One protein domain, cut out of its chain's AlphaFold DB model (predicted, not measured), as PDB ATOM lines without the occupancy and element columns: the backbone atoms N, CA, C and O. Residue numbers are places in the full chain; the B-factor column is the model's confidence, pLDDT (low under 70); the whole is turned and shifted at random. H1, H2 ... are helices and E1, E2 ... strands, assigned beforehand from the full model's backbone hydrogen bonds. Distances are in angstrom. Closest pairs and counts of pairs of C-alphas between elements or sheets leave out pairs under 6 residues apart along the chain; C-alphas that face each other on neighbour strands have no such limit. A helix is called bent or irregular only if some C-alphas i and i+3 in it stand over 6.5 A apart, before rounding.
ATOM      1  N   THR A  37      96.751  18.861 109.091       80.62
ATOM      2  CA  THR A  37      97.961  18.041 109.077       80.62
ATOM      3  C   THR A  37      98.977  18.564 110.084       80.62
ATOM      4  O   THR A  37      98.895  19.710 110.512       80.62
ATOM      5  N   GLY A  38      99.938  17.723 110.469       79.06
ATOM      6  CA  GLY A  38     101.011  18.092 111.394       79.06
ATOM      7  C   GLY A  38     100.642  17.987 112.876       79.06
ATOM      8  O   GLY A  38      99.499  17.718 113.246       79.06
ATOM      9  N   ASP A  39     101.660  18.174 113.714       80.69
ATOM     10  CA  ASP A  39     101.548  18.168 115.171       80.69
ATOM     11  C   ASP A  39     101.029  19.515 115.703       80.69
ATOM     12  O   ASP A  39     101.395  20.581 115.199       80.69
ATOM     13  N   ALA A  40     100.189  19.464 116.739       79.19
ATOM     14  CA  ALA A  40      99.578  20.649 117.334       79.19
ATOM     15  C   ALA A  40     100.620  21.639 117.878       79.19
ATOM     16  O   ALA A  40     100.471  22.847 117.690       79.19
ATOM     17  N   ARG A  41     101.691  21.145 118.516       79.88
ATOM     18  CA  ARG A  41     102.746  21.978 119.115       79.88
ATOM     19  C   ARG A  41     103.528  22.711 118.038       79.88
ATOM     20  O   ARG A  41     103.757  23.906 118.173       79.88
ATOM     21  N   ASN A  42     103.844  22.037 116.932       86.31
ATOM     22  CA  ASN A  42     104.528  22.676 115.806       86.31
ATOM     23  C   ASN A  42     103.701  23.835 115.225       86.31
ATOM     24  O   ASN A  42     104.256  24.866 114.852       86.31
ATOM     25  N   TRP A  43     102.375  23.688 115.162       85.75
ATOM     26  CA  TRP A  43     101.494  24.774 114.730       85.75
ATOM     27  C   TRP A  43     101.418  25.916 115.729       85.75
ATOM     28  O   TRP A  43     101.446  27.072 115.317       85.75
ATOM     29  N   ILE A  44     101.350  25.611 117.023       80.62
ATOM     30  CA  ILE A  44     101.394  26.625 118.080       80.62
ATOM     31  C   ILE A  44     102.696  27.436 117.974       80.62
ATOM     32  O   ILE A  44     102.646  28.666 117.930       80.62
ATOM     33  N   ASP A  45     103.841  26.764 117.834       84.50
ATOM     34  CA  ASP A  45     105.148  27.406 117.659       84.50
ATOM     35  C   ASP A  45     105.218  28.236 116.368       84.50
ATOM     36  O   ASP A  45     105.800  29.320 116.362       84.50
ATOM     37  N   TYR A  46     104.625  27.759 115.269       87.81
ATOM     38  CA  TYR A  46     104.571  28.493 114.004       87.81
ATOM     39  C   TYR A  46     103.714  29.762 114.097       87.81
ATOM     40  O   TYR A  46     104.164  30.835 113.704       87.81
ATOM     41  N   LEU A  47     102.498  29.656 114.638       83.94
ATOM     42  CA  LEU A  47     101.543  30.766 114.698       83.94
ATOM     43  C   LEU A  47     101.891  31.813 115.765       83.94
ATOM     44  O   LEU A  47     101.347  32.911 115.746       83.94
ATOM     45  N   SER A  48     102.805  31.487 116.678       80.75
ATOM     46  CA  SER A  48     103.330  32.436 117.668       80.75
ATOM     47  C   SER A  48     104.373  33.396 117.103       80.75
ATOM     48  O   SER A  48     104.797  34.314 117.800       80.75
ATOM     49  N   GLN A  49     104.816  33.167 115.867       85.88
ATOM     50  CA  GLN A  49     105.862  33.947 115.220       85.88
ATOM     51  C   GLN A  49     105.287  35.099 114.406       85.88
ATOM     52  O   GLN A  49     104.222  34.981 113.780       85.88
ATOM     53  N   THR A  50     106.039  36.195 114.327       85.31
ATOM     54  CA  THR A  50     105.653  37.318 113.466       85.31
ATOM     55  C   THR A  50     105.707  36.911 111.984       85.31
ATOM     56  O   THR A  50     106.424  35.970 111.614       85.31
ATOM     57  N   PRO A  51     104.970  37.595 111.092       85.25
ATOM     58  CA  PRO A  51     105.085  37.366 109.651       85.25
ATOM     59  C   PRO A  51     106.537  37.432 109.140       85.25
ATOM     60  O   PRO A  51     106.954  36.604 108.328       85.25
ATOM     61  N   GLU A  52     107.347  38.360 109.653       87.25
ATOM     62  CA  GLU A  52     108.766  38.507 109.295       87.25
ATOM     63  C   GLU A  52     109.583  37.270 109.693       87.25
ATOM     64  O   GLU A  52     110.436  36.802 108.931       87.25
ATOM     65  N   GLU A  53     109.303  36.704 110.869       90.44
ATOM     66  CA  GLU A  53     109.950  35.487 111.356       90.44
ATOM     67  C   GLU A  53     109.530  34.241 110.567       90.44
ATOM     68  O   GLU A  53     110.360  33.340 110.365       90.44
ATOM     69  N   ARG A  54     108.267  34.178 110.125       89.81
ATOM     70  CA  ARG A  54     107.720  33.061 109.339       89.81
ATOM     71  C   ARG A  54     108.237  33.044 107.904       89.81
ATOM     72  O   ARG A  54     108.526  31.958 107.392       89.81
ATOM     73  N   TYR A  55     108.412  34.207 107.273       90.06
ATOM     74  CA  TYR A  55     108.755  34.331 105.846       90.06
ATOM     75  C   TYR A  55     110.184  34.828 105.589       90.06
ATOM     76  O   TYR A  55     110.445  35.546 104.621       90.06
ATOM     77  N   LYS A  56     111.143  34.418 106.429       85.12
ATOM     78  CA  LYS A  56     112.547  34.862 106.352       85.12
ATOM     79  C   LYS A  56     113.181  34.735 104.955       85.12
ATOM     80  O   LYS A  56     114.010  35.564 104.593       85.12
ATOM     81  N   ASN A  57     112.784  33.732 104.166       75.19
ATOM     82  CA  ASN A  57     113.340  33.465 102.833       75.19
ATOM     83  C   ASN A  57     112.895  34.472 101.754       75.19
ATOM     84  O   ASN A  57     113.400  34.406 100.640       75.19
ATOM     85  N   LYS A  58     111.977  35.399 102.072       84.31
ATOM     86  CA  LYS A  58     111.459  36.476 101.207       84.31
ATOM     87  C   LYS A  58     110.877  36.067  99.843       84.31
ATOM     88  O   LYS A  58     110.359  36.951  99.181       84.31
ATOM     89  N   THR A  59     110.869  34.785  99.471       93.62
ATOM     90  CA  THR A  59     110.258  34.286  98.231       93.62
ATOM     91  C   THR A  59     108.751  34.529  98.213       93.62
ATOM     92  O   THR A  59     108.010  33.969  99.034       93.62
ATOM     93  N   ARG A  60     108.307  35.334  97.250       96.00
ATOM     94  CA  ARG A  60     106.930  35.769  97.041       96.00
ATOM     95  C   ARG A  60     106.577  35.703  95.560       96.00
ATOM     96  O   ARG A  60     107.321  36.143  94.689       96.00
ATOM     97  N   ALA A  61     105.386  35.203  95.280       97.62
ATOM     98  CA  ALA A  61     104.790  35.269  93.958       97.62
ATOM     99  C   ALA A  61     103.355  35.778  94.054       97.62
ATOM    100  O   ALA A  61     102.647  35.475  95.011       97.62
ATOM    101  N   LEU A  62     102.919  36.537  93.060       97.56
ATOM    102  CA  LEU A  62     101.524  36.888  92.865       97.56
ATOM    103  C   LEU A  62     100.817  35.702  92.205       97.56
ATOM    104  O   LEU A  62     101.322  35.128  91.238       97.56
ATOM    105  N   ILE A  63      99.644  35.343  92.713       97.19
ATOM    106  CA  ILE A  63      98.755  34.388  92.058       97.19
ATOM    107  C   ILE A  63      97.735  35.212  91.278       97.19
ATOM    108  O   ILE A  63      96.784  35.746  91.850       97.19
ATOM    109  N   ARG A  64      97.951  35.341  89.968       95.00
ATOM    110  CA  ARG A  64      96.960  35.924  89.068       95.00
ATOM    111  C   ARG A  64      95.874  34.911  88.796       95.00
ATOM    112  O   ARG A  64      96.131  33.809  88.313       95.00
ATOM    113  N   TRP A  65      94.672  35.331  89.125       88.31
ATOM    114  CA  TRP A  65      93.452  34.578  88.982       88.31
ATOM    115  C   TRP A  65      92.513  35.444  88.146       88.31
ATOM    116  O   TRP A  65      92.116  36.523  88.582       88.31
ATOM    117  N   GLU A  66      92.258  35.016  86.914       90.06
ATOM    118  CA  GLU A  66      91.428  35.731  85.944       90.06
ATOM    119  C   GLU A  66      90.241  34.827  85.584       90.06
ATOM    120  O   GLU A  66      90.391  33.916  84.767       90.06
ATOM    121  N   PRO A  67      89.080  35.001  86.237       85.50
ATOM    122  CA  PRO A  67      87.953  34.086  86.094       85.50
ATOM    123  C   PRO A  67      87.301  34.192  84.713       85.50
ATOM    124  O   PRO A  67      86.845  33.183  84.189       85.50
ATOM    125  N   GLU A  68      87.297  35.373  84.083       86.69
ATOM    126  CA  GLU A  68      86.703  35.573  82.752       86.69
ATOM    127  C   GLU A  68      87.487  34.854  81.646       86.69
ATOM    128  O   GLU A  68      86.914  34.455  80.635       86.69
ATOM    129  N   SER A  69      88.802  34.709  81.828       88.31
ATOM    130  CA  SER A  69      89.700  34.013  80.901       88.31
ATOM    131  C   SER A  69      90.069  32.605  81.382       88.31
ATOM    132  O   SER A  69      90.924  31.969  80.763       88.31
ATOM    133  N   GLU A  70      89.477  32.146  82.495       87.25
ATOM    134  CA  GLU A  70      89.785  30.884  83.189       87.25
ATOM    135  C   GLU A  70      91.298  30.642  83.341       87.25
ATOM    136  O   GLU A  70      91.816  29.530  83.188       87.25
ATOM    137  N   THR A  71      92.043  31.718  83.604       89.94
ATOM    138  CA  THR A  71      93.504  31.692  83.616       89.94
ATOM    139  C   THR A  71      94.035  31.797  85.040       89.94
ATOM    140  O   THR A  71      93.772  32.755  85.770       89.94
ATOM    141  N   LEU A  72      94.846  30.809  85.426       94.88
ATOM    142  CA  LEU A  72      95.628  30.815  86.658       94.88
ATOM    143  C   LEU A  72      97.118  30.906  86.315       94.88
ATOM    144  O   LEU A  72      97.676  30.021  85.656       94.88
ATOM    145  N   ARG A  73      97.778  31.964  86.793       96.69
ATOM    146  CA  ARG A  73      99.204  32.209  86.558       96.69
ATOM    147  C   ARG A  73      99.911  32.620  87.841       96.69
ATOM    148  O   ARG A  73      99.395  33.393  88.637       96.69
ATOM    149  N   PHE A  74     101.131  32.134  88.012       98.00
ATOM    150  CA  PHE A  74     102.025  32.535  89.092       98.00
ATOM    151  C   PHE A  74     103.066  33.509  88.534       98.00
ATOM    152  O   PHE A  74     103.735  33.183  87.552       98.00
ATOM    153  N   GLU A  75     103.194  34.691  89.131       98.06
ATOM    154  CA  GLU A  75     104.151  35.723  88.719       98.06
ATOM    155  C   GLU A  75     105.135  36.023  89.851       98.06
ATOM    156  O   GLU A  75     104.701  36.249  90.980       98.06
ATOM    157  N   PRO A  76     106.450  36.015  89.594       97.81
ATOM    158  CA  PRO A  76     107.435  36.285  90.633       97.81
ATOM    159  C   PRO A  76     107.316  37.743  91.097       97.81
ATOM    160  O   PRO A  76     107.231  38.656  90.277       97.81
ATOM    161  N   LEU A  77     107.301  37.966  92.414       96.50
ATOM    162  CA  LEU A  77     107.415  39.306  93.009       96.50
ATOM    163  C   LEU A  77     108.861  39.626  93.422       96.50
ATOM    164  O   LEU A  77     109.170  40.773  93.739       96.50
ATOM    165  N   ASP A  78     109.735  38.622  93.411       94.12
ATOM    166  CA  ASP A  78     111.177  38.723  93.613       94.12
ATOM    167  C   ASP A  78     111.912  37.638  92.807       94.12
ATOM    168  O   ASP A  78     111.325  36.619  92.437       94.12
ATOM    169  N   GLU A  79     113.208  37.842  92.564       93.31
ATOM    170  CA  GLU A  79     114.051  36.952  91.746       93.31
ATOM    171  C   GLU A  79     114.089  35.507  92.274       93.31
ATOM    172  O   GLU A  79     114.148  34.553  91.497       93.31
ATOM    173  N   ASN A  80     113.974  35.297  93.593       93.31
ATOM    174  CA  ASN A  80     114.012  33.945  94.164       93.31
ATOM    175  C   ASN A  80     112.737  33.143  93.854       93.31
ATOM    176  O   ASN A  80     112.718  31.923  94.038       93.31
ATOM    177  N   ALA A  81     111.662  33.805  93.417       95.88
ATOM    178  CA  ALA A  81     110.403  33.158  93.076       95.88
ATOM    179  C   ALA A  81     110.344  32.664  91.622       95.88
ATOM    180  O   ALA A  81     109.494  31.821  91.318       95.88
ATOM    181  N   GLU A  82     111.236  33.113  90.730       96.44
ATOM    182  CA  GLU A  82     111.220  32.730  89.307       96.44
ATOM    183  C   GLU A  82     111.215  31.204  89.103       96.44
ATOM    184  O   GLU A  82     110.265  30.695  88.498       96.44
ATOM    185  N   PRO A  83     112.137  30.418  89.706       95.69
ATOM    186  CA  PRO A  83     112.174  28.975  89.462       95.69
ATOM    187  C   PRO A  83     110.917  28.249  89.958       95.69
ATOM    188  O   PRO A  83     110.541  27.198  89.438       95.69
ATOM    189  N   LEU A  84     110.264  28.779  90.997       95.81
ATOM    190  CA  LEU A  84     109.031  28.213  91.534       95.81
ATOM    191  C   LEU A  84     107.832  28.545  90.643       95.81
ATOM    192  O   LEU A  84     107.039  27.659  90.326       95.81
ATOM    193  N   THR A  85     107.699  29.802  90.228       97.56
ATOM    194  CA  THR A  85     106.579  30.243  89.386       97.56
ATOM    195  C   THR A  85     106.600  29.571  88.015       97.56
ATOM    196  O   THR A  85     105.564  29.068  87.576       97.56
ATOM    197  N   ASP A  86     107.773  29.425  87.395       97.06
ATOM    198  CA  ASP A  86     107.938  28.670  86.148       97.06
ATOM    199  C   ASP A  86     107.523  27.206  86.296       97.06
ATOM    200  O   ASP A  86     106.785  26.664  85.460       97.06
ATOM    201  N   LEU A  87     107.947  26.567  87.390       96.38
ATOM    202  CA  LEU A  87     107.594  25.186  87.698       96.38
ATOM    203  C   LEU A  87     106.078  25.008  87.863       96.38
ATOM    204  O   LEU A  87     105.499  24.066  87.305       96.38
ATOM    205  N   LEU A  88     105.431  25.905  88.612       97.31
ATOM    206  CA  LEU A  88     103.992  25.865  88.869       97.31
ATOM    207  C   LEU A  88     103.180  26.154  87.604       97.31
ATOM    208  O   LEU A  88     102.259  25.396  87.305       97.31
ATOM    209  N   ASN A  89     103.557  27.167  86.819       97.38
ATOM    210  CA  ASN A  89     102.911  27.493  85.543       97.38
ATOM    211  C   ASN A  89     103.024  26.334  84.541       97.38
ATOM    212  O   ASN A  89     102.047  25.966  83.887       97.38
ATOM    213  N   LYS A  90     104.209  25.715  84.432       96.19
ATOM    214  CA  LYS A  90     104.416  24.543  83.569       96.19
ATOM    215  C   LYS A  90     103.566  23.358  84.026       96.19
ATOM    216  O   LYS A  90     102.906  22.738  83.198       96.19
ATOM    217  N   THR A  91     103.544  23.092  85.332       95.94
ATOM    218  CA  THR A  91     102.726  22.023  85.921       95.94
ATOM    219  C   THR A  91     101.238  22.263  85.682       95.94
ATOM    220  O   THR A  91     100.544  21.343  85.261       95.94
ATOM    221  N   HIS A  92     100.752  23.491  85.879       95.62
ATOM    222  CA  HIS A  92      99.353  23.840  85.641       95.62
ATOM    223  C   HIS A  92      98.946  23.580  84.186       95.62
ATOM    224  O   HIS A  92      97.956  22.895  83.942       95.62
ATOM    225  N   ARG A  93      99.764  24.019  83.216       95.25
ATOM    226  CA  ARG A  93      99.531  23.732  81.790       95.25
ATOM    227  C   ARG A  93      99.480  22.233  81.496       95.25
ATOM    228  O   ARG A  93      98.621  21.797  80.733       95.25
ATOM    229  N   ASP A  94     100.377  21.444  82.089       94.06
ATOM    230  CA  ASP A  94     100.389  19.986  81.915       94.06
ATOM    231  C   ASP A  94      99.122  19.332  82.497       94.06
ATOM    232  O   ASP A  94      98.550  18.437  81.869       94.06
ATOM    233  N   VAL A  95      98.659  19.802  83.663       93.94
ATOM    234  CA  VAL A  95      97.399  19.371  84.289       93.94
ATOM    235  C   VAL A  95      96.212  19.693  83.381       93.94
ATOM    236  O   VAL A  95      95.490  18.771  82.998       93.94
ATOM    237  N   CYS A  96      96.051  20.950  82.955       93.50
ATOM    238  CA  CYS A  96      94.941  21.360  82.089       93.50
ATOM    239  C   CYS A  96      94.959  20.607  80.754       93.50
ATOM    240  O   CYS A  96      93.929  20.101  80.316       93.50
ATOM    241  N   LYS A  97      96.136  20.412  80.141       93.38
ATOM    242  CA  LYS A  97      96.277  19.625  78.904       93.38
ATOM    243  C   LYS A  97      95.819  18.173  79.069       93.38
ATOM    244  O   LYS A  97      95.283  17.585  78.130       93.38
ATOM    245  N   ARG A  98      96.058  17.561  80.234       91.94
ATOM    246  CA  ARG A  98      95.592  16.196  80.522       91.94
ATOM    247  C   ARG A  98      94.092  16.160  80.795       91.94
ATOM    248  O   ARG A  98      93.418  15.289  80.247       91.94
ATOM    249  N   LEU A  99      93.583  17.101  81.589       90.62
ATOM    250  CA  LEU A  99      92.159  17.199  81.912       90.62
ATOM    251  C   LEU A  99      91.305  17.622  80.712       90.62
ATOM    252  O   LEU A  99      90.162  17.202  80.635       90.62
ATOM    253  N   ALA A 100      91.856  18.314  79.713       92.00
ATOM    254  CA  ALA A 100      91.154  18.641  78.465       92.00
ATOM    255  C   ALA A 100      90.662  17.401  77.692       92.00
ATOM    256  O   ALA A 100      89.737  17.487  76.891       92.00
ATOM    257  N   LYS A 101      91.236  16.217  77.955       91.38
ATOM    258  CA  LYS A 101      90.732  14.935  77.426       91.38
ATOM    259  C   LYS A 101      89.480  14.429  78.154       91.38
ATOM    260  O   LYS A 101      88.924  13.406  77.767       91.38
ATOM    261  N   ARG A 102      89.088  15.094  79.239       89.56
ATOM    262  CA  ARG A 102      87.967  14.784  80.129       89.56
ATOM    263  C   ARG A 102      87.243  16.097  80.481       89.56
ATOM    264  O   ARG A 102      87.383  16.565  81.609       89.56
ATOM    265  N   PRO A 103      86.494  16.697  79.535       88.94
ATOM    266  CA  PRO A 103      85.971  18.062  79.657       88.94
ATOM    267  C   PRO A 103      85.239  18.345  80.971       88.94
ATOM    268  O   PRO A 103      85.494  19.365  81.589       88.94
ATOM    269  N   MET A 104      84.439  17.397  81.463       87.12
ATOM    270  CA  MET A 104      83.693  17.561  82.717       87.12
ATOM    271  C   MET A 104      84.592  17.685  83.964       87.12
ATOM    272  O   MET A 104      84.254  18.365  84.923       87.12
ATOM    273  N   LEU A 105      85.768  17.046  83.969       86.88
ATOM    274  CA  LEU A 105      86.740  17.223  85.055       86.88
ATOM    275  C   LEU A 105      87.484  18.549  84.945       86.88
ATOM    276  O   LEU A 105      87.879  19.107  85.962       86.88
ATOM    277  N   LEU A 106      87.714  19.030  83.723       89.44
ATOM    278  CA  LEU A 106      88.278  20.358  83.520       89.44
ATOM    279  C   LEU A 106      87.289  21.433  83.992       89.44
ATOM    280  O   LEU A 106      87.691  22.319  84.732       89.44
ATOM    281  N   GLU A 107      86.006  21.280  83.662       88.62
ATOM    282  CA  GLU A 107      84.911  22.116  84.165       88.62
ATOM    283  C   GLU A 107      84.865  22.104  85.697       88.62
ATOM    284  O   GLU A 107      84.941  23.160  86.306       88.62
ATOM    285  N   SER A 108      84.914  20.940  86.356       86.31
ATOM    286  CA  SER A 108      84.971  20.912  87.829       86.31
ATOM    287  C   SER A 108      86.244  21.495  88.439       86.31
ATOM    288  O   SER A 108      86.203  22.015  89.554       86.31
ATOM    289  N   LEU A 109      87.389  21.422  87.751       88.81
ATOM    290  CA  LEU A 109      88.582  22.161  88.173       88.81
ATOM    291  C   LEU A 109      88.324  23.671  88.092       88.81
ATOM    292  O   LEU A 109      88.760  24.405  88.981       88.81
ATOM    293  N   HIS A 110      87.638  24.118  87.039       89.38
ATOM    294  CA  HIS A 110      87.302  25.519  86.843       89.38
ATOM    295  C   HIS A 110      86.294  26.003  87.885       89.38
ATOM    296  O   HIS A 110      86.590  26.982  88.561       89.38
ATOM    297  N   GLU A 111      85.197  25.278  88.111       88.44
ATOM    298  CA  GLU A 111      84.216  25.550  89.172       88.44
ATOM    299  C   GLU A 111      84.919  25.704  90.534       88.44
ATOM    300  O   GLU A 111      84.789  26.719  91.217       88.44
ATOM    301  N   ALA A 112      85.768  24.738  90.905       86.56
ATOM    302  CA  ALA A 112      86.431  24.736  92.209       86.56
ATOM    303  C   ALA A 112      87.386  25.926  92.432       86.56
ATOM    304  O   ALA A 112      87.623  26.312  93.578       86.56
ATOM    305  N   ILE A 113      87.974  26.488  91.371       87.94
ATOM    306  CA  ILE A 113      88.987  27.551  91.479       87.94
ATOM    307  C   ILE A 113      88.417  28.920  91.103       87.94
ATOM    308  O   ILE A 113      88.648  29.885  91.833       87.94
ATOM    309  N   PHE A 114      87.737  29.024  89.961       88.94
ATOM    310  CA  PHE A 114      87.306  30.275  89.327       88.94
ATOM    311  C   PHE A 114      85.911  30.746  89.750       88.94
ATOM    312  O   PHE A 114      85.630  31.939  89.642       88.94
ATOM    313  N   GLU A 115      85.073  29.874  90.314       89.25
ATOM    314  CA  GLU A 115      83.789  30.293  90.906       89.25
ATOM    315  C   GLU A 115      83.898  30.613  92.402       89.25
ATOM    316  O   GLU A 115      82.961  31.125  93.011       89.25
ATOM    317  N   ASN A 116      85.060  30.371  93.019       88.94
ATOM    318  CA  ASN A 116      85.294  30.755  94.405       88.94
ATOM    319  C   ASN A 116      85.506  32.276  94.526       88.94
ATOM    320  O   ASN A 116      86.635  32.773  94.465       88.94
ATOM    321  N   GLU A 117      84.416  33.010  94.760       87.81
ATOM    322  CA  GLU A 117      84.403  34.474  94.899       87.81
ATOM    323  C   GLU A 117      85.350  34.998  95.983       87.81
ATOM    324  O   GLU A 117      85.851  36.118  95.878       87.81
ATOM    325  N   SER A 118      85.684  34.189  96.992       86.88
ATOM    326  CA  SER A 118      86.606  34.616  98.048       86.88
ATOM    327  C   SER A 118      88.028  34.893  97.535       86.88
ATOM    328  O   SER A 118      88.789  35.638  98.159       86.88
ATOM    329  N   ASN A 119      88.387  34.354  96.368       89.69
ATOM    330  CA  ASN A 119      89.643  34.668  95.689       89.69
ATOM    331  C   ASN A 119      89.655  36.092  95.087       89.69
ATOM    332  O   ASN A 119      90.736  36.599  94.794       89.69
ATOM    333  N   ARG A 120      88.493  36.759  94.954       88.94
ATOM    334  CA  ARG A 120      88.360  38.158  94.485       88.94
ATOM    335  C   ARG A 120      88.529  39.192  95.588       88.94
ATOM    336  O   ARG A 120      88.899  40.327  95.306       88.94
ATOM    337  N   GLU A 121      88.229  38.826  96.832       88.19
ATOM    338  CA  GLU A 121      88.150  39.787  97.941       88.19
ATOM    339  C   GLU A 121      89.493  40.461  98.244       88.19
ATOM    340  O   GLU A 121      89.530  41.613  98.680       88.19
ATOM    341  N   LYS A 122      90.598  39.728  98.069       90.50
ATOM    342  CA  LYS A 122      91.951  40.169  98.417       90.50
ATOM    343  C   LYS A 122      92.966  39.631  97.412       90.50
ATOM    344  O   LYS A 122      92.788  38.514  96.927       90.50
ATOM    345  N   PRO A 123      94.076  40.353  97.171       94.31
ATOM    346  CA  PRO A 123      95.196  39.821  96.409       94.31
ATOM    347  C   PRO A 123      95.683  38.483  96.976       94.31
ATOM    348  O   PRO A 123      95.849  38.331  98.194       94.31
ATOM    349  N   LEU A 124      95.929  37.537  96.070       96.12
ATOM    350  CA  LEU A 124      96.458  36.218  96.380       96.12
ATOM    351  C   LEU A 124      97.974  36.198  96.185       96.12
ATOM    352  O   LEU A 124      98.479  36.457  95.093       96.12
ATOM    353  N   GLU A 125      98.704  35.845  97.235       96.38
ATOM    354  CA  GLU A 125     100.151  35.644  97.178       96.38
ATOM    355  C   GLU A 125     100.503  34.180  97.430       96.38
ATOM    356  O   GLU A 125      99.829  33.478  98.177       96.38
ATOM    357  N   LEU A 126     101.606  33.723  96.855       97.31
ATOM    358  CA  LEU A 126     102.289  32.504  97.247       97.31
ATOM    359  C   LEU A 126     103.559  32.883  98.007       97.31
ATOM    360  O   LEU A 126     104.346  33.704  97.537       97.31
ATOM    361  N   ARG A 127     103.766  32.274  99.176       96.56
ATOM    362  CA  ARG A 127     104.929  32.518 100.044       96.56
ATOM    363  C   ARG A 127     105.610  31.214 100.422       96.56
ATOM    364  O   ARG A 127     104.978  30.159 100.425       96.56
ATOM    365  N   LEU A 128     106.887  31.287 100.788       96.31
ATOM    366  CA  LEU A 128     107.623  30.150 101.337       96.31
ATOM    367  C   LEU A 128     107.956  30.350 102.815       96.31
ATOM    368  O   LEU A 128     108.441  31.406 103.223       96.31
ATOM    369  N   SER A 129     107.777  29.291 103.602       95.25
ATOM    370  CA  SER A 129     108.268  29.221 104.977       95.25
ATOM    371  C   SER A 129     108.953  27.884 105.227       95.25
ATOM    372  O   SER A 129     108.419  26.828 104.898       95.25
ATOM    373  N   SER A 130     110.141  27.902 105.829       93.81
ATOM    374  CA  SER A 130     110.809  26.680 106.299       93.81
ATOM    375  C   SER A 130     110.246  26.166 107.626       93.81
ATOM    376  O   SER A 130     110.626  25.081 108.063       93.81
ATOM    377  N   LYS A 131     109.363  26.945 108.263       92.38
ATOM    378  CA  LYS A 131     108.837  26.690 109.604       92.38
ATOM    379  C   LYS A 131     107.392  26.199 109.612       92.38
ATOM    380  O   LYS A 131     106.938  25.765 110.667       92.38
ATOM    381  N   ILE A 132     106.670  26.261 108.485       92.12
ATOM    382  CA  ILE A 132     105.308  25.722 108.454       92.12
ATOM    383  C   ILE A 132     105.330  24.213 108.754       92.12
ATOM    384  O   ILE A 132     106.100  23.482 108.120       92.12
ATOM    385  N   PRO A 133     104.486  23.720 109.677       89.81
ATOM    386  CA  PRO A 133     104.437  22.296 110.019       89.81
ATOM    387  C   PRO A 133     103.788  21.429 108.941       89.81
ATOM    388  O   PRO A 133     103.998  20.216 108.915       89.81
ATOM    389  N   SER A 134     102.977  22.034 108.070       90.75
ATOM    390  CA  SER A 134     102.370  21.358 106.930       90.75
ATOM    391  C   SER A 134     103.128  21.627 105.638       90.75
ATOM    392  O   SER A 134     104.134  22.331 105.592       90.75
ATOM    393  N   HIS A 135     102.649  21.024 104.556       90.75
ATOM    394  CA  HIS A 135     103.236  21.227 103.242       90.75
ATOM    395  C   HIS A 135     102.763  22.516 102.568       90.75
ATOM    396  O   HIS A 135     103.553  23.150 101.871       90.75
ATOM    397  N   VAL A 136     101.480  22.860 102.731       92.75
ATOM    398  CA  VAL A 136     100.859  24.068 102.175       92.75
ATOM    399  C   VAL A 136      99.686  24.486 103.061       92.75
ATOM    400  O   VAL A 136      98.821  23.654 103.341       92.75
ATOM    401  N   THR A 137      99.579  25.766 103.400       92.44
ATOM    402  CA  THR A 137      98.438  26.343 104.131       92.44
ATOM    403  C   THR A 137      97.930  27.626 103.463       92.44
ATOM    404  O   THR A 137      98.647  28.228 102.665       92.44
ATOM    405  N   ARG A 138      96.678  28.013 103.733       91.75
ATOM    406  CA  ARG A 138      96.076  29.297 103.344       91.75
ATOM    407  C   ARG A 138      95.995  30.179 104.588       91.75
ATOM    408  O   ARG A 138      95.299  29.837 105.539       91.75
ATOM    409  N   GLU A 139      96.686  31.306 104.558       89.81
ATOM    410  CA  GLU A 139      96.746  32.291 105.637       89.81
ATOM    411  C   GLU A 139      96.062  33.575 105.177       89.81
ATOM    412  O   GLU A 139      96.415  34.154 104.148       89.81
ATOM    413  N   MET A 140      95.053  34.015 105.916       85.44
ATOM    414  CA  MET A 140      94.262  35.189 105.565       85.44
ATOM    415  C   MET A 140      94.618  36.346 106.474       85.44
ATOM    416  O   MET A 140      94.180  36.387 107.623       85.44
ATOM    417  N   GLY A 141      95.387  37.286 105.931       82.12
ATOM    418  CA  GLY A 141      95.695  38.546 106.588       82.12
ATOM    419  C   GLY A 141      94.653  39.621 106.288       82.12
ATOM    420  O   GLY A 141      93.681  39.417 105.548       82.12
ATOM    421  N   ARG A 142      94.865  40.816 106.844       79.62
ATOM    422  CA  ARG A 142      93.969  41.968 106.643       79.62
ATOM    423  C   ARG A 142      93.918  42.428 105.183       79.62
ATOM    424  O   ARG A 142      92.826  42.639 104.665       79.62
ATOM    425  N   SER A 143      95.073  42.531 104.523       87.44
ATOM    426  CA  SER A 143      95.212  43.079 103.163       87.44
ATOM    427  C   SER A 143      95.423  42.033 102.069       87.44
ATOM    428  O   SER A 143      95.142  42.314 100.911       87.44
ATOM    429  N   THR A 144      95.912  40.841 102.408       90.50
ATOM    430  CA  THR A 144      96.286  39.801 101.438       90.50
ATOM    431  C   THR A 144      95.925  38.417 101.952       90.50
ATOM    432  O   THR A 144      96.001  38.167 103.159       90.50
ATOM    433  N   THR A 145      95.637  37.499 101.035       92.69
ATOM    434  CA  THR A 145      95.521  36.068 101.331       92.69
ATOM    435  C   THR A 145      96.750  35.354 100.774       92.69
ATOM    436  O   THR A 145      97.054  35.457  99.590       92.69
ATOM    437  N   SER A 146      97.486  34.647 101.628       94.19
ATOM    438  CA  SER A 146      98.727  33.956 101.270       94.19
ATOM    439  C   SER A 146      98.534  32.442 101.234       94.19
ATOM    440  O   SER A 146      98.042  31.847 102.187       94.19
ATOM    441  N   ILE A 147      98.988  31.795 100.166       95.88
ATOM    442  CA  ILE A 147      99.233  30.356 100.118       95.88
ATOM    443  C   ILE A 147     100.691  30.128 100.499       95.88
ATOM    444  O   ILE A 147     101.608  30.426  99.732       95.88
ATOM    445  N   VAL A 148     100.919  29.610 101.701       95.81
ATOM    446  CA  VAL A 148     102.263  29.410 102.244       95.81
ATOM    447  C   VAL A 148     102.683  27.966 102.024       95.81
ATOM    448  O   VAL A 148     102.039  27.052 102.533       95.81
ATOM    449  N   CYS A 149     103.757  27.752 101.265       96.00
ATOM    450  CA  CYS A 149     104.325  26.433 100.986       96.00
ATOM    451  C   CYS A 149     105.578  26.171 101.832       96.00
ATOM    452  O   CYS A 149     106.335  27.088 102.169       96.00
ATOM    453  N   ASN A 150     105.832  24.898 102.141       94.81
ATOM    454  CA  ASN A 150     106.998  24.510 102.924       94.81
ATOM    455  C   ASN A 150     108.250  24.636 102.056       94.81
ATOM    456  O   ASN A 150     108.414  23.896 101.083       94.81
ATOM    457  N   ALA A 151     109.142  25.556 102.419       95.44
ATOM    458  CA  ALA A 151     110.326  25.879 101.627       95.44
ATOM    459  C   ALA A 151     111.222  24.651 101.386       95.44
ATOM    460  O   ALA A 151     111.741  24.468 100.286       95.44
ATOM    461  N   ASN A 152     111.360  23.776 102.389       94.12
ATOM    462  CA  ASN A 152     112.202  22.585 102.288       94.12
ATOM    463  C   ASN A 152     111.602  21.558 101.319       94.12
ATOM    464  O   ASN A 152     112.329  20.918 100.564       94.12
ATOM    465  N   GLU A 153     110.278  21.400 101.319       92.50
ATOM    466  CA  GLU A 153     109.598  20.503 100.381       92.50
ATOM    467  C   GLU A 153     109.638  21.043  98.950       92.50
ATOM    468  O   GLU A 153     109.895  20.279  98.019       92.50
ATOM    469  N   VAL A 154     109.472  22.356  98.771       95.06
ATOM    470  CA  VAL A 154     109.606  23.008  97.461       95.06
ATOM    471  C   VAL A 154     111.012  22.809  96.891       95.06
ATOM    472  O   VAL A 154     111.140  22.342  95.759       95.06
ATOM    473  N   ALA A 155     112.058  23.053  97.688       94.69
ATOM    474  CA  ALA A 155     113.444  22.855  97.263       94.69
ATOM    475  C   ALA A 155     113.732  21.391  96.877       94.69
ATOM    476  O   ALA A 155     114.355  21.122  95.847       94.69
ATOM    477  N   LYS A 156     113.221  20.423  97.657       94.56
ATOM    478  CA  LYS A 156     113.330  18.989  97.329       94.56
ATOM    479  C   LYS A 156     112.647  18.648  96.004       94.56
ATOM    480  O   LYS A 156     113.177  17.834  95.252       94.56
ATOM    481  N   ILE A 157     111.477  19.227  95.726       94.50
ATOM    482  CA  ILE A 157     110.756  19.001  94.466       94.50
ATOM    483  C   ILE A 157     111.529  19.617  93.300       94.50
ATOM    484  O   ILE A 157     111.759  18.923  92.315       94.50
ATOM    485  N   GLN A 158     111.982  20.867  93.418       94.88
ATOM    486  CA  GLN A 158     112.758  21.545  92.372       94.88
ATOM    487  C   GLN A 158     114.028  20.767  92.007       94.88
ATOM    488  O   GLN A 158     114.272  20.534  90.825       94.88
ATOM    489  N   SER A 159     114.774  20.292  93.010       94.94
ATOM    490  CA  SER A 159     115.963  19.462  92.788       94.94
ATOM    491  C   SER A 159     115.634  18.183  92.014       94.94
ATOM    492  O   SER A 159     116.302  17.890  91.032       94.94
ATOM    493  N   ARG A 160     114.571  17.455  92.380       94.38
ATOM    494  CA  ARG A 160     114.187  16.220  91.667       94.38
ATOM    495  C   ARG A 160     113.667  16.473  90.259       94.38
ATOM    496  O   ARG A 160     113.822  15.627  89.386       94.38
ATOM    497  N   VAL A 161     113.014  17.613  90.045       94.56
ATOM    498  CA  VAL A 161     112.503  17.993  88.727       94.56
ATOM    499  C   VAL A 161     113.638  18.303  87.755       94.56
ATOM    500  O   VAL A 161     113.486  18.019  86.568       94.56
ATOM    501  N   ALA A 162     114.760  18.841  88.239       92.88
ATOM    502  CA  ALA A 162     115.940  19.086  87.411       92.88
ATOM    503  C   ALA A 162     116.507  17.790  86.801       92.88
ATOM    504  O   ALA A 162     116.982  17.814  85.670       92.88
ATOM    505  N   ASP A 163     116.366  16.666  87.511       93.00
ATOM    506  CA  ASP A 163     116.861  15.348  87.093       93.00
ATOM    507  C   ASP A 163     115.833  14.529  86.282       93.00
ATOM    508  O   ASP A 163     116.098  13.387  85.917       93.00
ATOM    509  N   CYS A 164     114.636  15.066  86.021       93.75
ATOM    510  CA  CYS A 164     113.578  14.322  85.332       93.75
ATOM    511  C   CYS A 164     113.846  14.180  83.831       93.75
ATOM    512  O   CYS A 164     113.987  15.174  83.115       93.75
ATOM    513  N   GLU A 165     113.736  12.956  83.318       92.25
ATOM    514  CA  GLU A 165     113.927  12.672  81.888       92.25
ATOM    515  C   GLU A 165     112.644  12.879  81.065       92.25
ATOM    516  O   GLU A 165     112.672  12.951  79.835       92.25
ATOM    517  N   SER A 166     111.482  12.963  81.727       93.81
ATOM    518  CA  SER A 166     110.183  13.055  81.053       93.81
ATOM    519  C   SER A 166     109.203  14.015  81.726       93.81
ATOM    520  O   SER A 166     109.261  14.290  82.926       93.81
ATOM    521  N   ASN A 167     108.231  14.498  80.945       92.94
ATOM    522  CA  ASN A 167     107.136  15.325  81.464       92.94
ATOM    523  C   ASN A 167     106.268  14.572  82.486       92.94
ATOM    524  O   ASN A 167     105.776  15.188  83.427       92.94
ATOM    525  N   LEU A 185      93.326  27.210  96.983       93.19
ATOM    526  CA  LEU A 185      92.522  28.140  96.185       93.19
ATOM    527  C   LEU A 185      91.026  27.808  96.211       93.19
ATOM    528  O   LEU A 185      90.222  28.726  96.105       93.19
ATOM    529  N   ALA A 186      90.653  26.544  96.419       92.12
ATOM    530  CA  ALA A 186      89.256  26.119  96.501       92.12
ATOM    531  C   ALA A 186      88.560  26.454  97.836       92.12
ATOM    532  O   ALA A 186      87.344  26.340  97.934       92.12
ATOM    533  N   TYR A 187      89.290  26.886  98.872       89.25
ATOM    534  CA  TYR A 187      88.648  27.298 100.126       89.25
ATOM    535  C   TYR A 187      88.067  28.693 100.038       89.25
ATOM    536  O   TYR A 187      88.754  29.640  99.651       89.25
ATOM    537  N   ASN A 188      86.858  28.826 100.566       85.25
ATOM    538  CA  ASN A 188      86.323  30.109 100.983       85.25
ATOM    539  C   ASN A 188      87.240  30.774 102.027       85.25
ATOM    540  O   ASN A 188      87.794  30.094 102.894       85.25
ATOM    541  N   ASN A 189      87.368  32.104 101.988       80.25
ATOM    542  CA  ASN A 189      88.086  32.848 103.030       80.25
ATOM    543  C   ASN A 189      87.401  32.689 104.400       80.25
ATOM    544  O   ASN A 189      88.023  32.525 105.450       80.25
ATOM    545  N   HIS A 190      86.075  32.709 104.399       78.19
ATOM    546  CA  HIS A 190      85.285  32.688 105.621       78.19
ATOM    547  C   HIS A 190      84.267  31.553 105.557       78.19
ATOM    548  O   HIS A 190      83.069  31.808 105.478       78.19
TER     549      HIS A 190
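This is residues 37 to 167 and 185 to 190 of the 664 residues of the protein "Serine/threonine protein kinase-related domain protein" of Rhodopirellula sallentina SM41 (UniProt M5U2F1). A five-stranded, strongly twisted sheet has one long helix, H3, lying along one face over the edge strand E2 and its neighbour E1; the sheet is made of two hairpins, E1 with E2 and E4 with E5, joined by E3 between them. H4 follows H3 at a corner, H5 follows E5 with no residue between them but turns off in another direction, and the short H1 and H2 lie away from the mean of the C-alphas, near the opposite end of the longest axis from H4. The printed part has 137 residues with five named helices and five named strands, in the order H1 H2 E1 E2 H3 H4 E3 E4 E5 H5. The mixed sheet runs E2 E1 E3 E5 E4, and the class is mixed, helices and strands. The whole is compact, with a radius of gyration of the C-alphas of 15.8 A and spans of 45 by 40 by 29 A.

H1, residues 40 to 47, and H2, residues 51 to 54, are close but not clearly touching, with the closest C-alphas, those of Tyr 46 and Arg 54, 7.2 A apart. E1, residues 60 to 66, and E2, residues 71 to 76, form an antiparallel hairpin, with N 64 and O 73 within hydrogen-bond range at 2.8 A. E3, residues 124 to 129, is the antiparallel neighbour of E1, with N 126 and O 61 at 2.7 A. E4, residues 136 to 140, and E5, residues 145 to 150, form a second antiparallel hairpin, with N 139 and O 146 at 2.8 A. E3 and E5 are parallel, with N 147 and O 125 at 2.7 A. H1 is not on this sheet, and H2 only grazes it with residues 51 to 54. H3, residues 79 to 99, is on one face of the sheet at a height of 9.1 A, which makes two layers, a helix over a sheet. It lies over E2 and E1 and runs along the strands, at 3 degrees to E2 on the local plane; its closest C-alphas to E2 are those of Thr 85 and Phe 74, 5.1 A apart. H4, residues 103 to 114, only grazes the sheet with residues 110 to 114. H3 and H4 touch only at the corner by their link, and only just, with 3 pairs of C-alphas within 8 A; the closest are those of Leu 99 and Leu 106, 5.3 A apart. E2, H3, H4 and E3 form a split strand-helix-strand unit, two strands running the same way with E1 between them in the sheet, and its crossover is left-handed. H5, residues 151 to 162, only grazes the sheet with residues 151 to 154. H3 and H5 only just touch, with 3 pairs of C-alphas within 8 A, through residues 84 to 87 of H3 and 154 to 158 of H5; the closest C-alphas are those of Leu 84 and Gln 158, 7.7 A apart, at a steep tilt of 66 degrees, the same way. H4 and H5 are apart. In H1, H4 and H5 every O i to N i+4 pair is within hydrogen-bond range, in H3 15 of 17 are, and H2 is too short for such a pair.

H1 begins at C-alpha 40, (99.578, 20.649, 117.334). E1 measures 19.1 A from first to last C-alpha, E5 16.4 A and E2 16.3 A. H3 measures 31.1 A from C-alpha 79, (114.051, 36.952, 91.746), and is irregular: C-alphas 80 and 83 are 7.1 A apart. H4 measures 15.6 A and H5 16.7 A, ending at C-alpha 162, (115.940, 19.086, 87.411).

The two C-alphas farthest apart, those of Ser 48 and Lys 101, are 45.7 A apart. Residues 168 to 184 are not printed, and C-alphas 167 and 185 across this cut are 24.4 A apart. No link between named elements is long. The mean pLDDT of the printed part is 90.9, and no printed residue is under 70.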